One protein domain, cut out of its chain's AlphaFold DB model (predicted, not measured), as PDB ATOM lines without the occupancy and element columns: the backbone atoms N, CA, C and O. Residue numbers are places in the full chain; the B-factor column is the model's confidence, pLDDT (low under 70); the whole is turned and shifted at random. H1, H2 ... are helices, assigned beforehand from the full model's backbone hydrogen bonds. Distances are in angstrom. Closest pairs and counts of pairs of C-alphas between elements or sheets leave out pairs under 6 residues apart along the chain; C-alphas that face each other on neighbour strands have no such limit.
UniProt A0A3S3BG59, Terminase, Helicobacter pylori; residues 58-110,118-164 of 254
ATOM      1  N   ILE A  58     227.237 140.193 174.091       79.44
ATOM      2  CA  ILE A  58     226.809 140.504 175.467       79.44
ATOM      3  C   ILE A  58     226.244 141.915 175.612       79.44
ATOM      4  O   ILE A  58     225.333 142.139 176.402       79.44
ATOM      5  N   LEU A  59     226.760 142.892 174.869       82.06
ATOM      6  CA  LEU A  59     226.240 144.257 174.942       82.06
ATOM      7  C   LEU A  59     224.843 144.356 174.334       82.06
ATOM      8  O   LEU A  59     224.002 145.057 174.893       82.06
ATOM      9  N   LYS A  60     224.592 143.636 173.234       85.56
ATOM     10  CA  LYS A  60     223.264 143.493 172.632       85.56
ATOM     11  C   LYS A  60     222.302 142.833 173.626       85.56
ATOM     12  O   LYS A  60     221.210 143.354 173.832       85.56
ATOM     13  N   GLU A  61     222.723 141.775 174.324       84.12
ATOM     14  CA  GLU A  61     221.906 141.122 175.362       84.12
ATOM     15  C   GLU A  61     221.605 142.052 176.548       84.12
ATOM     16  O   GLU A  61     220.460 142.172 176.984       84.12
ATOM     17  N   ILE A  62     222.615 142.760 177.064       86.75
ATOM     18  CA  ILE A  62     222.448 143.733 178.155       86.75
ATOM     19  C   ILE A  62     221.482 144.842 177.738       86.75
ATOM     20  O   ILE A  62     220.623 145.239 178.531       86.75
ATOM     21  N   ARG A  63     221.608 145.333 176.500       89.19
ATOM     22  CA  ARG A  63     220.686 146.310 175.922       89.19
ATOM     23  C   ARG A  63     219.271 145.752 175.883       89.19
ATOM     24  O   ARG A  63     218.370 146.397 176.407       89.19
ATOM     25  N   ALA A  64     219.085 144.546 175.353       87.06
ATOM     26  CA  ALA A  64     217.783 143.894 175.284       87.06
ATOM     27  C   ALA A  64     217.140 143.785 176.671       87.06
ATOM     28  O   ALA A  64     216.004 144.211 176.848       87.06
ATOM     29  N   MET A  65     217.878 143.336 177.691       86.56
ATOM     30  CA  MET A  65     217.377 143.266 179.072       86.56
ATOM     31  C   MET A  65     217.028 144.639 179.667       86.56
ATOM     32  O   MET A  65     216.108 144.760 180.481       86.56
ATOM     33  N   TYR A  66     217.762 145.687 179.296       89.38
ATOM     34  CA  TYR A  66     217.493 147.057 179.734       89.38
ATOM     35  C   TYR A  66     216.249 147.655 179.053       89.38
ATOM     36  O   TYR A  66     215.440 148.325 179.703       89.38
ATOM     37  N   GLU A  67     216.079 147.402 177.757       87.69
ATOM     38  CA  GLU A  67     214.984 147.933 176.937       87.69
ATOM     39  C   GLU A  67     213.685 147.117 177.072       87.69
ATOM     40  O   GLU A  67     212.612 147.648 176.800       87.69
ATOM     41  N   THR A  68     213.749 145.871 177.555       83.19
ATOM     42  CA  THR A  68     212.579 145.017 177.846       83.19
ATOM     43  C   THR A  68     212.188 145.083 179.326       83.19
ATOM     44  O   THR A  68     211.239 145.765 179.702       83.19
ATOM     45  N   HIS A  69     212.972 144.468 180.210       80.56
ATOM     46  CA  HIS A  69     212.642 144.322 181.630       80.56
ATOM     47  C   HIS A  69     212.886 145.618 182.426       80.56
ATOM     48  O   HIS A  69     212.343 145.836 183.512       80.56
ATOM     49  N   GLY A  70     213.716 146.529 181.906       83.69
ATOM     50  CA  GLY A  70     214.050 147.765 182.611       83.69
ATOM     51  C   GLY A  70     214.935 147.538 183.835       83.69
ATOM     52  O   GLY A  70     214.816 148.271 184.822       83.69
ATOM     53  N   MET A  71     215.818 146.539 183.794       85.38
ATOM     54  CA  MET A  71     216.797 146.314 184.858       85.38
ATOM     55  C   MET A  71     217.700 147.536 185.075       85.38
ATOM     56  O   MET A  71     218.010 148.291 184.153       85.38
ATOM     57  N   SER A  72     218.144 147.743 186.316       89.00
ATOM     58  CA  SER A  72     219.104 148.807 186.617       89.00
ATOM     59  C   SER A  72     220.490 148.461 186.066       89.00
ATOM     60  O   SER A  72     220.873 147.295 185.992       89.00
ATOM     61  N   ILE A  73     221.287 149.481 185.734       88.19
ATOM     62  CA  ILE A  73     222.667 149.289 185.251       88.19
ATOM     63  C   ILE A  73     223.503 148.500 186.273       88.19
ATOM     64  O   ILE A  73     224.322 147.670 185.893       88.19
ATOM     65  N   ASN A  74     223.257 148.705 187.570       88.50
ATOM     66  CA  ASN A  74     223.944 147.980 188.639       88.50
ATOM     67  C   ASN A  74     223.544 146.496 188.684       88.50
ATOM     68  O   ASN A  74     224.394 145.647 188.943       88.50
ATOM     69  N   ALA A  75     222.272 146.173 188.431       87.00
ATOM     70  CA  ALA A  75     221.808 144.790 188.349       87.00
ATOM     71  C   ALA A  75     222.371 144.088 187.102       87.00
ATOM     72  O   ALA A  75     222.871 142.972 187.204       87.00
ATOM     73  N   LEU A  76     222.379 144.774 185.954       87.00
ATOM     74  CA  LEU A  76     222.973 144.271 184.709       87.00
ATOM     75  C   LEU A  76     224.480 144.035 184.857       87.00
ATOM     76  O   LEU A  76     224.989 143.001 184.438       87.00
ATOM     77  N   SER A  77     225.181 144.956 185.518       85.88
ATOM     78  CA  SER A  77     226.606 144.823 185.824       85.88
ATOM     79  C   SER A  77     226.906 143.553 186.621       85.88
ATOM     80  O   SER A  77     227.799 142.799 186.244       85.88
ATOM     81  N   ARG A  78     226.121 143.269 187.670       86.88
ATOM     82  CA  ARG A  78     226.269 142.041 188.467       86.88
ATOM     83  C   ARG A  78     225.912 140.785 187.677       86.88
ATOM     84  O   ARG A  78     226.655 139.815 187.738       86.88
ATOM     85  N   LYS A  79     224.804 140.809 186.928       84.00
ATOM     86  CA  LYS A  79     224.313 139.652 186.163       84.00
ATOM     87  C   LYS A  79     225.297 139.209 185.079       84.00
ATOM     88  O   LYS A  79     225.485 138.014 184.891       84.00
ATOM     89  N   TYR A  80     225.917 140.161 184.385       80.94
ATOM     90  CA  TYR A  80     226.779 139.885 183.231       80.94
ATOM     91  C   TYR A  80     228.282 140.043 183.523       80.94
ATOM     92  O   TYR A  80     229.099 139.840 182.631       80.94
ATOM     93  N   GLY A  81     228.671 140.427 184.744       78.00
ATOM     94  CA  GLY A  81     230.077 140.634 185.112       78.00
ATOM     95  C   GLY A  81     230.747 141.807 184.383       78.00
ATOM     96  O   GLY A  81     231.960 141.810 184.181       78.00
ATOM     97  N   VAL A  82     229.966 142.805 183.959       80.88
ATOM     98  CA  VAL A  82     230.431 143.938 183.139       80.88
ATOM     99  C   VAL A  82     230.535 145.194 183.989       80.88
ATOM    100  O   VAL A  82     229.678 145.445 184.833       80.88
ATOM    101  N   SER A  83     231.549 146.034 183.767       82.06
ATOM    102  CA  SER A  83     231.696 147.269 184.542       82.06
ATOM    103  C   SER A  83     230.565 148.270 184.267       82.06
ATOM    104  O   SER A  83     230.157 148.505 183.127       82.06
ATOM    105  N   VAL A  84     230.080 148.916 185.332       85.94
ATOM    106  CA  VAL A  84     229.010 149.929 185.264       85.94
ATOM    107  C   VAL A  84     229.371 151.065 184.303       85.94
ATOM    108  O   VAL A  84     228.530 151.507 183.521       85.94
ATOM    109  N   SER A  85     230.625 151.525 184.331       84.00
ATOM    110  CA  SER A  85     231.116 152.603 183.467       84.00
ATOM    111  C   SER A  85     231.048 152.236 181.986       84.00
ATOM    112  O   SER A  85     230.681 153.075 181.163       84.00
ATOM    113  N   LEU A  86     231.345 150.977 181.646       82.62
ATOM    114  CA  LEU A  86     231.264 150.492 180.274       82.62
ATOM    115  C   LEU A  86     229.810 150.488 179.797       82.62
ATOM    116  O   LEU A  86     229.512 151.090 178.769       82.62
ATOM    117  N   ILE A  87     228.893 149.917 180.587       84.69
ATOM    118  CA  ILE A  87     227.458 149.909 180.262       84.69
ATOM    119  C   ILE A  87     226.929 151.343 180.087       84.69
ATOM    120  O   ILE A  87     226.207 151.615 179.132       84.69
ATOM    121  N   ARG A  88     227.320 152.292 180.954       86.75
ATOM    122  CA  ARG A  88     226.933 153.711 180.814       86.75
ATOM    123  C   ARG A  88     227.431 154.326 179.507       86.75
ATOM    124  O   ARG A  88     226.668 155.029 178.851       86.75
ATOM    125  N   LYS A  89     228.679 154.052 179.117       85.62
ATOM    126  CA  LYS A  89     229.256 154.552 177.861       85.62
ATOM    127  C   LYS A  89     228.457 154.066 176.650       85.62
ATOM    128  O   LYS A  89     228.115 154.874 175.792       85.62
ATOM    129  N   PHE A  90     228.124 152.775 176.608       83.62
ATOM    130  CA  PHE A  90     227.311 152.193 175.535       83.62
ATOM    131  C   PHE A  90     225.881 152.728 175.533       83.62
ATOM    132  O   PHE A  90     225.391 153.132 174.484       83.62
ATOM    133  N   LYS A  91     225.257 152.849 176.710       87.38
ATOM    134  CA  LYS A  91     223.936 153.467 176.858       87.38
ATOM    135  C   LYS A  91     223.878 154.873 176.258       87.38
ATOM    136  O   LYS A  91     222.909 155.188 175.578       87.38
ATOM    137  N   ILE A  92     224.879 155.716 176.526       87.06
ATOM    138  CA  ILE A  92     224.925 157.092 176.005       87.06
ATOM    139  C   ILE A  92     225.154 157.080 174.491       87.06
ATOM    140  O   ILE A  92     224.438 157.755 173.759       87.06
ATOM    141  N   ARG A  93     226.132 156.297 174.024       85.44
ATOM    142  CA  ARG A  93     226.516 156.233 172.608       85.44
ATOM    143  C   ARG A  93     225.380 155.733 171.716       85.44
ATOM    144  O   ARG A  93     225.107 156.331 170.683       85.44
ATOM    145  N   ASP A  94     224.714 154.666 172.144       82.38
ATOM    146  CA  ASP A  94     223.701 153.959 171.358       82.38
ATOM    147  C   ASP A  94     222.268 154.351 171.784       82.38
ATOM    148  O   ASP A  94     221.303 153.709 171.376       82.38
ATOM    149  N   LYS A  95     222.134 155.399 172.616       87.44
ATOM    150  CA  LYS A  95     220.870 156.001 173.078       87.44
ATOM    151  C   LYS A  95     219.863 154.982 173.635       87.44
ATOM    152  O   LYS A  95     218.708 154.949 173.219       87.44
ATOM    153  N   TRP A  96     220.292 154.142 174.581       88.56
ATOM    154  CA  TRP A  96     219.402 153.121 175.154       88.56
ATOM    155  C   TRP A  96     218.316 153.742 176.035       88.56
ATOM    156  O   TRP A  96     218.599 154.508 176.966       88.56
ATOM    157  N   GLU A  97     217.081 153.301 175.825       85.69
ATOM    158  CA  GLU A  97     215.898 153.783 176.536       85.69
ATOM    159  C   GLU A  97     215.297 152.678 177.408       85.69
ATOM    160  O   GLU A  97     215.041 151.557 176.973       85.69
ATOM    161  N   LYS A  98     215.079 152.981 178.689       87.69
ATOM    162  CA  LYS A  98     214.596 151.986 179.651       87.69
ATOM    163  C   LYS A  98     213.179 151.551 179.272       87.69
ATOM    164  O   LYS A  98     212.321 152.413 179.120       87.69
ATOM    165  N   LYS A  99     212.924 150.238 179.207       84.00
ATOM    166  CA  LYS A  99     211.602 149.663 178.873       84.00
ATOM    167  C   LYS A  99     211.024 150.099 177.516       84.00
ATOM    168  O   LYS A  99     209.826 149.955 177.307       84.00
ATOM    169  N   LYS A 100     211.833 150.622 176.592       87.25
ATOM    170  CA  LYS A 100     211.353 151.047 175.271       87.25
ATOM    171  C   LYS A 100     210.591 149.933 174.547       87.25
ATOM    172  O   LYS A 100     209.423 150.107 174.222       87.25
ATOM    173  N   ILE A 101     211.239 148.780 174.379       82.00
ATOM    174  CA  ILE A 101     210.684 147.619 173.674       82.00
ATOM    175  C   ILE A 101     209.434 147.101 174.395       82.00
ATOM    176  O   ILE A 101     208.431 146.785 173.761       82.00
ATOM    177  N   ALA A 102     209.463 147.066 175.728       76.31
ATOM    178  CA  ALA A 102     208.306 146.646 176.512       76.31
ATOM    179  C   ALA A 102     207.116 147.608 176.376       76.31
ATOM    180  O   ALA A 102     205.982 147.154 176.277       76.31
ATOM    181  N   ASN A 103     207.355 148.919 176.343       79.50
ATOM    182  CA  ASN A 103     206.297 149.917 176.191       79.50
ATOM    183  C   ASN A 103     205.689 149.898 174.782       79.50
ATOM    184  O   ASN A 103     204.479 150.065 174.647       79.50
ATOM    185  N   GLU A 104     206.507 149.678 173.749       80.44
ATOM    186  CA  GLU A 104     206.037 149.468 172.374       80.44
ATOM    187  C   GLU A 104     205.134 148.228 172.296       80.44
ATOM    188  O   GLU A 104     204.009 148.323 171.807       80.44
ATOM    189  N   ALA A 105     205.568 147.094 172.856       75.88
ATOM    190  CA  ALA A 105     204.782 145.860 172.869       75.88
ATOM    191  C   ALA A 105     203.507 145.965 173.728       75.88
ATOM    192  O   ALA A 105     202.458 145.451 173.348       75.88
ATOM    193  N   ALA A 106     203.556 146.679 174.855       71.31
ATOM    194  CA  ALA A 106     202.417 146.852 175.758       71.31
ATOM    195  C   ALA A 106     201.242 147.636 175.146       71.31
ATOM    196  O   ALA A 106     200.152 147.633 175.714       71.31
ATOM    197  N   THR A 107     201.420 148.293 173.994       71.94
ATOM    198  CA  THR A 107     200.315 148.946 173.270       71.94
ATOM    199  C   THR A 107     199.183 147.977 172.920       71.94
ATOM    200  O   THR A 107     198.022 148.375 172.966       71.94
ATOM    201  N   VAL A 108     199.510 146.703 172.691       69.25
ATOM    202  CA  VAL A 108     198.578 145.595 172.412       69.25
ATOM    203  C   VAL A 108     197.621 145.308 173.577       69.25
ATOM    204  O   VAL A 108     196.561 144.713 173.386       69.25
ATOM    205  N   LEU A 109     197.992 145.721 174.792       67.00
ATOM    206  CA  LEU A 109     197.255 145.450 176.030       67.00
ATOM    207  C   LEU A 109     196.256 146.564 176.389       67.00
ATOM    208  O   LEU A 109     195.645 146.502 177.452       67.00
ATOM    209  N   LYS A 110     196.098 147.597 175.547       64.25
ATOM    210  CA  LYS A 110     195.155 148.706 175.792       64.25
ATOM    211  C   LYS A 110     193.687 148.345 175.541       64.25
ATOM    212  O   LYS A 110     192.817 149.114 175.944       64.25
ATOM    213  N   MET A 118     188.393 136.238 178.583       56.47
ATOM    214  CA  MET A 118     189.741 136.352 179.154       56.47
ATOM    215  C   MET A 118     190.625 135.096 179.035       56.47
ATOM    216  O   MET A 118     191.834 135.252 178.949       56.47
ATOM    217  N   GLY A 119     190.082 133.871 179.030       60.81
ATOM    218  CA  GLY A 119     190.898 132.644 178.970       60.81
ATOM    219  C   GLY A 119     191.614 132.464 177.625       60.81
ATOM    220  O   GLY A 119     192.838 132.485 177.564       60.81
ATOM    221  N   LEU A 120     190.843 132.368 176.539       62.72
ATOM    222  CA  LEU A 120     191.366 132.304 175.166       62.72
ATOM    223  C   LEU A 120     192.085 133.597 174.758       62.72
ATOM    224  O   LEU A 120     193.064 133.562 174.012       62.72
ATOM    225  N   PHE A 121     191.626 134.742 175.265       65.50
ATOM    226  CA  PHE A 121     192.238 136.033 174.982       65.50
ATOM    227  C   PHE A 121     193.629 136.179 175.608       65.50
ATOM    228  O   PHE A 121     194.496 136.770 174.977       65.50
ATOM    229  N   LEU A 122     193.885 135.629 176.803       69.69
ATOM    230  CA  LEU A 122     195.202 135.726 177.442       69.69
ATOM    231  C   LEU A 122     196.278 134.956 176.683       69.69
ATOM    232  O   LEU A 122     197.339 135.521 176.436       69.69
ATOM    233  N   ASP A 123     196.000 133.722 176.263       73.44
ATOM    234  CA  ASP A 123     196.951 132.940 175.464       73.44
ATOM    235  C   ASP A 123     197.190 133.599 174.099       73.44
ATOM    236  O   ASP A 123     198.330 133.733 173.649       73.44
ATOM    237  N   THR A 124     196.122 134.115 173.480       77.00
ATOM    238  CA  THR A 124     196.208 134.846 172.208       77.00
ATOM    239  C   THR A 124     197.035 136.125 172.354       77.00
ATOM    240  O   THR A 124     197.940 136.375 171.557       77.00
ATOM    241  N   LYS A 125     196.791 136.920 173.403       74.56
ATOM    242  CA  LYS A 125     197.535 138.154 173.678       74.56
ATOM    243  C   LYS A 125     198.964 137.879 174.114       74.56
ATOM    244  O   LYS A 125     199.841 138.650 173.745       74.56
ATOM    245  N   LYS A 126     199.229 136.785 174.831       82.06
ATOM    246  CA  LYS A 126     200.593 136.336 175.138       82.06
ATOM    247  C   LYS A 126     201.365 136.059 173.867       82.06
ATOM    248  O   LYS A 126     202.470 136.575 173.713       82.06
ATOM    249  N   GLN A 127     200.766 135.317 172.943       84.12
ATOM    250  CA  GLN A 127     201.401 135.024 171.670       84.12
ATOM    251  C   GLN A 127     201.605 136.297 170.836       84.12
ATOM    252  O   GLN A 127     202.701 136.526 170.335       84.12
ATOM    253  N   GLU A 128     200.601 137.171 170.747       81.56
ATOM    254  CA  GLU A 128     200.697 138.449 170.028       81.56
ATOM    255  C   GLU A 128     201.797 139.355 170.610       81.56
ATOM    256  O   GLU A 128     202.614 139.930 169.885       81.56
ATOM    257  N   LEU A 129     201.868 139.436 171.938       83.56
ATOM    258  CA  LEU A 129     202.879 140.195 172.658       83.56
ATOM    259  C   LEU A 129     204.280 139.617 172.428       83.56
ATOM    260  O   LEU A 129     205.224 140.369 172.189       83.56
ATOM    261  N   LYS A 130     204.415 138.289 172.456       87.06
ATOM    262  CA  LYS A 130     205.666 137.578 172.185       87.06
ATOM    263  C   LYS A 130     206.161 137.835 170.762       87.06
ATOM    264  O   LYS A 130     207.330 138.165 170.589       87.06
ATOM    265  N   GLU A 131     205.285 137.771 169.765       87.06
ATOM    266  CA  GLU A 131     205.633 138.068 168.369       87.06
ATOM    267  C   GLU A 131     206.040 139.534 168.172       87.06
ATOM    268  O   GLU A 131     207.017 139.830 167.482       87.06
ATOM    269  N   ASN A 132     205.362 140.476 168.829       84.38
ATOM    270  CA  ASN A 132     205.749 141.885 168.765       84.38
ATOM    271  C   ASN A 132     207.084 142.156 169.475       84.38
ATOM    272  O   ASN A 132     207.914 142.905 168.958       84.38
ATOM    273  N   LEU A 133     207.339 141.501 170.612       85.19
ATOM    274  CA  LEU A 133     208.641 141.544 171.279       85.19
ATOM    275  C   LEU A 133     209.745 140.971 170.385       85.19
ATOM    276  O   LEU A 133     210.807 141.585 170.290       85.19
ATOM    277  N   LYS A 134     209.499 139.852 169.692       87.94
ATOM    278  CA  LYS A 134     210.442 139.265 168.727       87.94
ATOM    279  C   LYS A 134     210.778 140.241 167.605       87.94
ATOM    280  O   LYS A 134     211.951 140.546 167.428       87.94
ATOM    281  N   LYS A 135     209.775 140.834 166.949       86.31
ATOM    282  CA  LYS A 135     209.976 141.845 165.891       86.31
ATOM    283  C   LYS A 135     210.801 143.046 166.363       86.31
ATOM    284  O   LYS A 135     211.650 143.556 165.633       86.31
ATOM    285  N   SER A 136     210.576 143.518 167.590       82.94
ATOM    286  CA  SER A 136     211.371 144.612 168.159       82.94
ATOM    287  C   SER A 136     212.798 144.179 168.525       82.94
ATOM    288  O   SER A 136     213.729 144.975 168.381       82.94
ATOM    289  N   LEU A 137     212.992 142.929 168.960       84.81
ATOM    290  CA  LEU A 137     214.293 142.352 169.322       84.81
ATOM    291  C   LEU A 137     215.133 141.918 168.112       84.81
ATOM    292  O   LEU A 137     216.358 141.959 168.205       84.81
ATOM    293  N   GLU A 138     214.522 141.573 166.976       82.50
ATOM    294  CA  GLU A 138     215.215 141.228 165.720       82.50
ATOM    295  C   GLU A 138     216.184 142.333 165.277       82.50
ATOM    296  O   GLU A 138     217.273 142.062 164.777       82.50
ATOM    297  N   ARG A 139     215.851 143.595 165.568       81.69
ATOM    298  CA  ARG A 139     216.705 144.764 165.288       81.69
ATOM    299  C   ARG A 139     218.029 144.760 166.058       81.69
ATOM    300  O   ARG A 139     218.928 145.531 165.723       81.69
ATOM    301  N   LEU A 140     218.135 143.966 167.123       78.44
ATOM    302  CA  LEU A 140     219.315 143.888 167.982       78.44
ATOM    303  C   LEU A 140     220.268 142.750 167.601       78.44
ATOM    304  O   LEU A 140     221.343 142.685 168.199       78.44
ATOM    305  N   ASP A 141     219.917 141.921 166.608       78.56
ATOM    306  CA  ASP A 141     220.767 140.847 166.073       78.56
ATOM    307  C   ASP A 141     221.337 139.958 167.200       78.56
ATOM    308  O   ASP A 141     222.546 139.884 167.453       78.56
ATOM    309  N   LEU A 142     220.394 139.405 167.967       81.31
ATOM    310  CA  LEU A 142     220.588 138.538 169.129       81.31
ATOM    311  C   LEU A 142     220.484 137.065 168.715       81.31
ATOM    312  O   LEU A 142     219.800 136.728 167.754       81.31
ATOM    313  N   ASP A 143     221.097 136.179 169.502       81.94
ATOM    314  CA  ASP A 143     220.916 134.729 169.357       81.94
ATOM    315  C   ASP A 143     219.416 134.362 169.477       81.94
ATOM    316  O   ASP A 143     218.777 134.788 170.450       81.94
ATOM    317  N   PRO A 144     218.846 133.566 168.546       84.00
ATOM    318  CA  PRO A 144     217.448 133.137 168.588       84.00
ATOM    319  C   PRO A 144     217.004 132.553 169.935       84.00
ATOM    320  O   PRO A 144     215.887 132.814 170.380       84.00
ATOM    321  N   VAL A 145     217.881 131.815 170.624       84.00
ATOM    322  CA  VAL A 145     217.574 131.239 171.945       84.00
ATOM    323  C   VAL A 145     217.386 132.338 172.992       84.00
ATOM    324  O   VAL A 145     216.513 132.251 173.856       84.00
ATOM    325  N   VAL A 146     218.190 133.399 172.910       83.00
ATOM    326  CA  VAL A 146     218.107 134.542 173.823       83.00
ATOM    327  C   VAL A 146     216.882 135.396 173.508       83.00
ATOM    328  O   VAL A 146     216.204 135.836 174.434       83.00
ATOM    329  N   VAL A 147     216.554 135.592 172.228       86.31
ATOM    330  CA  VAL A 147     215.319 136.278 171.809       86.31
ATOM    331  C   VAL A 147     214.091 135.553 172.351       86.31
ATOM    332  O   VAL A 147     213.213 136.185 172.941       86.31
ATOM    333  N   GLU A 148     214.046 134.229 172.215       86.31
ATOM    334  CA  GLU A 148     212.942 133.414 172.718       86.31
ATOM    335  C   GLU A 148     212.809 133.539 174.242       86.31
ATOM    336  O   GLU A 148     211.734 133.863 174.738       86.31
ATOM    337  N   ALA A 149     213.911 133.395 174.985       84.31
ATOM    338  CA  ALA A 149     213.892 133.509 176.442       84.31
ATOM    339  C   ALA A 149     213.452 134.904 176.923       84.31
ATOM    340  O   ALA A 149     212.630 135.011 177.830       84.31
ATOM    341  N   ILE A 150     213.978 135.977 176.315       85.62
ATOM    342  CA  ILE A 150     213.629 137.357 176.681       85.62
ATOM    343  C   ILE A 150     212.170 137.658 176.336       85.62
ATOM    344  O   ILE A 150     211.492 138.317 177.126       85.62
ATOM    345  N   SER A 151     211.697 137.216 175.167       86.12
ATOM    346  CA  SER A 151     210.313 137.445 174.739       86.12
ATOM    347  C   SER A 151     209.320 136.699 175.630       86.12
ATOM    348  O   SER A 151     208.352 137.315 176.064       86.12
ATOM    349  N   GLU A 152     209.605 135.447 176.000       85.31
ATOM    350  CA  GLU A 152     208.775 134.668 176.923       85.31
ATOM    351  C   GLU A 152     208.659 135.368 178.285       85.31
ATOM    352  O   GLU A 152     207.561 135.752 178.692       85.31
ATOM    353  N   THR A 153     209.785 135.651 178.951       85.44
ATOM    354  CA  THR A 153     209.755 136.230 180.306       85.44
ATOM    355  C   THR A 153     209.181 137.642 180.333       85.44
ATOM    356  O   THR A 153     208.458 138.000 181.262       85.44
ATOM    357  N   SER A 154     209.476 138.454 179.312       81.12
ATOM    358  CA  SER A 154     208.917 139.806 179.214       81.12
ATOM    359  C   SER A 154     207.419 139.764 178.933       81.12
ATOM    360  O   SER A 154     206.693 140.625 179.428       81.12
ATOM    361  N   SER A 155     206.955 138.789 178.140       81.00
ATOM    362  CA  SER A 155     205.536 138.648 177.826       81.00
ATOM    363  C   SER A 155     204.719 138.315 179.071       81.00
ATOM    364  O   SER A 155     203.726 138.986 179.348       81.00
ATOM    365  N   ASP A 156     205.215 137.383 179.888       78.56
ATOM    366  CA  ASP A 156     204.615 137.039 181.174       78.56
ATOM    367  C   ASP A 156     204.596 138.243 182.123       78.56
ATOM    368  O   ASP A 156     203.565 138.554 182.718       78.56
ATOM    369  N   GLU A 157     205.709 138.980 182.236       78.00
ATOM    370  CA  GLU A 157     205.792 140.158 183.109       78.00
ATOM    371  C   GLU A 157     204.807 141.266 182.692       78.00
ATOM    372  O   GLU A 157     204.217 141.941 183.542       78.00
ATOM    373  N   LEU A 158     204.637 141.482 181.387       76.25
ATOM    374  CA  LEU A 158     203.726 142.481 180.834       76.25
ATOM    375  C   LEU A 158     202.260 142.079 181.008       76.25
ATOM    376  O   LEU A 158     201.456 142.927 181.397       76.25
ATOM    377  N   ILE A 159     201.926 140.805 180.798       77.38
ATOM    378  CA  ILE A 159     200.585 140.280 181.074       77.38
ATOM    379  C   ILE A 159     200.262 140.435 182.552       77.38
ATOM    380  O   ILE A 159     199.248 141.039 182.882       77.38
ATOM    381  N   LEU A 160     201.152 139.988 183.441       75.12
ATOM    382  CA  LEU A 160     200.954 140.103 184.886       75.12
ATOM    383  C   LEU A 160     200.715 141.549 185.332       75.12
ATOM    384  O   LEU A 160     199.900 141.790 186.218       75.12
ATOM    385  N   LYS A 161     201.389 142.522 184.709       70.19
ATOM    386  CA  LYS A 161     201.162 143.951 184.979       70.19
ATOM    387  C   LYS A 161     199.859 144.492 184.404       70.19
ATOM    388  O   LYS A 161     199.305 145.422 184.981       70.19
ATOM    389  N   ALA A 162     199.419 143.978 183.259       66.19
ATOM    390  CA  ALA A 162     198.176 144.395 182.616       66.19
ATOM    391  C   ALA A 162     196.941 143.720 183.227       66.19
ATOM    392  O   ALA A 162     195.829 144.227 183.088       66.19
ATOM    393  N   MET A 163     197.119 142.596 183.925       68.56
ATOM    394  CA  MET A 163     196.038 141.919 184.626       68.56
ATOM    395  C   MET A 163     195.447 142.824 185.705       68.56
ATOM    396  O   MET A 163     196.129 143.300 186.611       68.56
ATOM    397  N   ASN A 164     194.132 143.013 185.639       68.31
ATOM    398  CA  ASN A 164     193.390 143.709 186.679       68.31
ATOM    399  C   ASN A 164     193.487 142.925 188.002       68.31
ATOM    400  O   ASN A 164     193.319 141.704 188.021       68.31
TER     401      ASN A 164
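Overview. This is residues 58 to 110 and 118 to 164 of the 254 residues of the protein "Terminase" of Helicobacter pylori (UniProt A0A3S3BG59). H4, H5 and H6 pack together at one end of an elongated body; H1 reaches from them to the short H2 and H3 at the other end. The printed part, 100 residues with six named helices and no named strand, is all helix and compact: radius of gyration of the C-alphas 14.0 A, spans 45 by 27 by 21 A.

Arrangement. Start at H1, residues 58 to 68, which touches H2, residues 73 to 80 (C-alphas of Ile 62 and Leu 76, the closest, 6.6 A). H2 touches H3, residues 84 to 93. H4, residues 100 to 110, touches H1 only at their ends. H5, residues 118 to 138, and H6, residues 144 to 162, form a hairpin, closest C-alphas Lys 130 and Ser 151, 5.3 A. O i to N i+4 pairs within hydrogen-bond range are 3 of 7 in H4, against 7 of 8 O i to N i+3.

Along the chain. Find C-alpha 58 at (226.809, 140.504, 175.467); H5 runs 29.2 A, H6 26.4 A.

Size, cuts and confidence. Residues 111 to 117 are cut out, a 13.9 A gap between C-alphas.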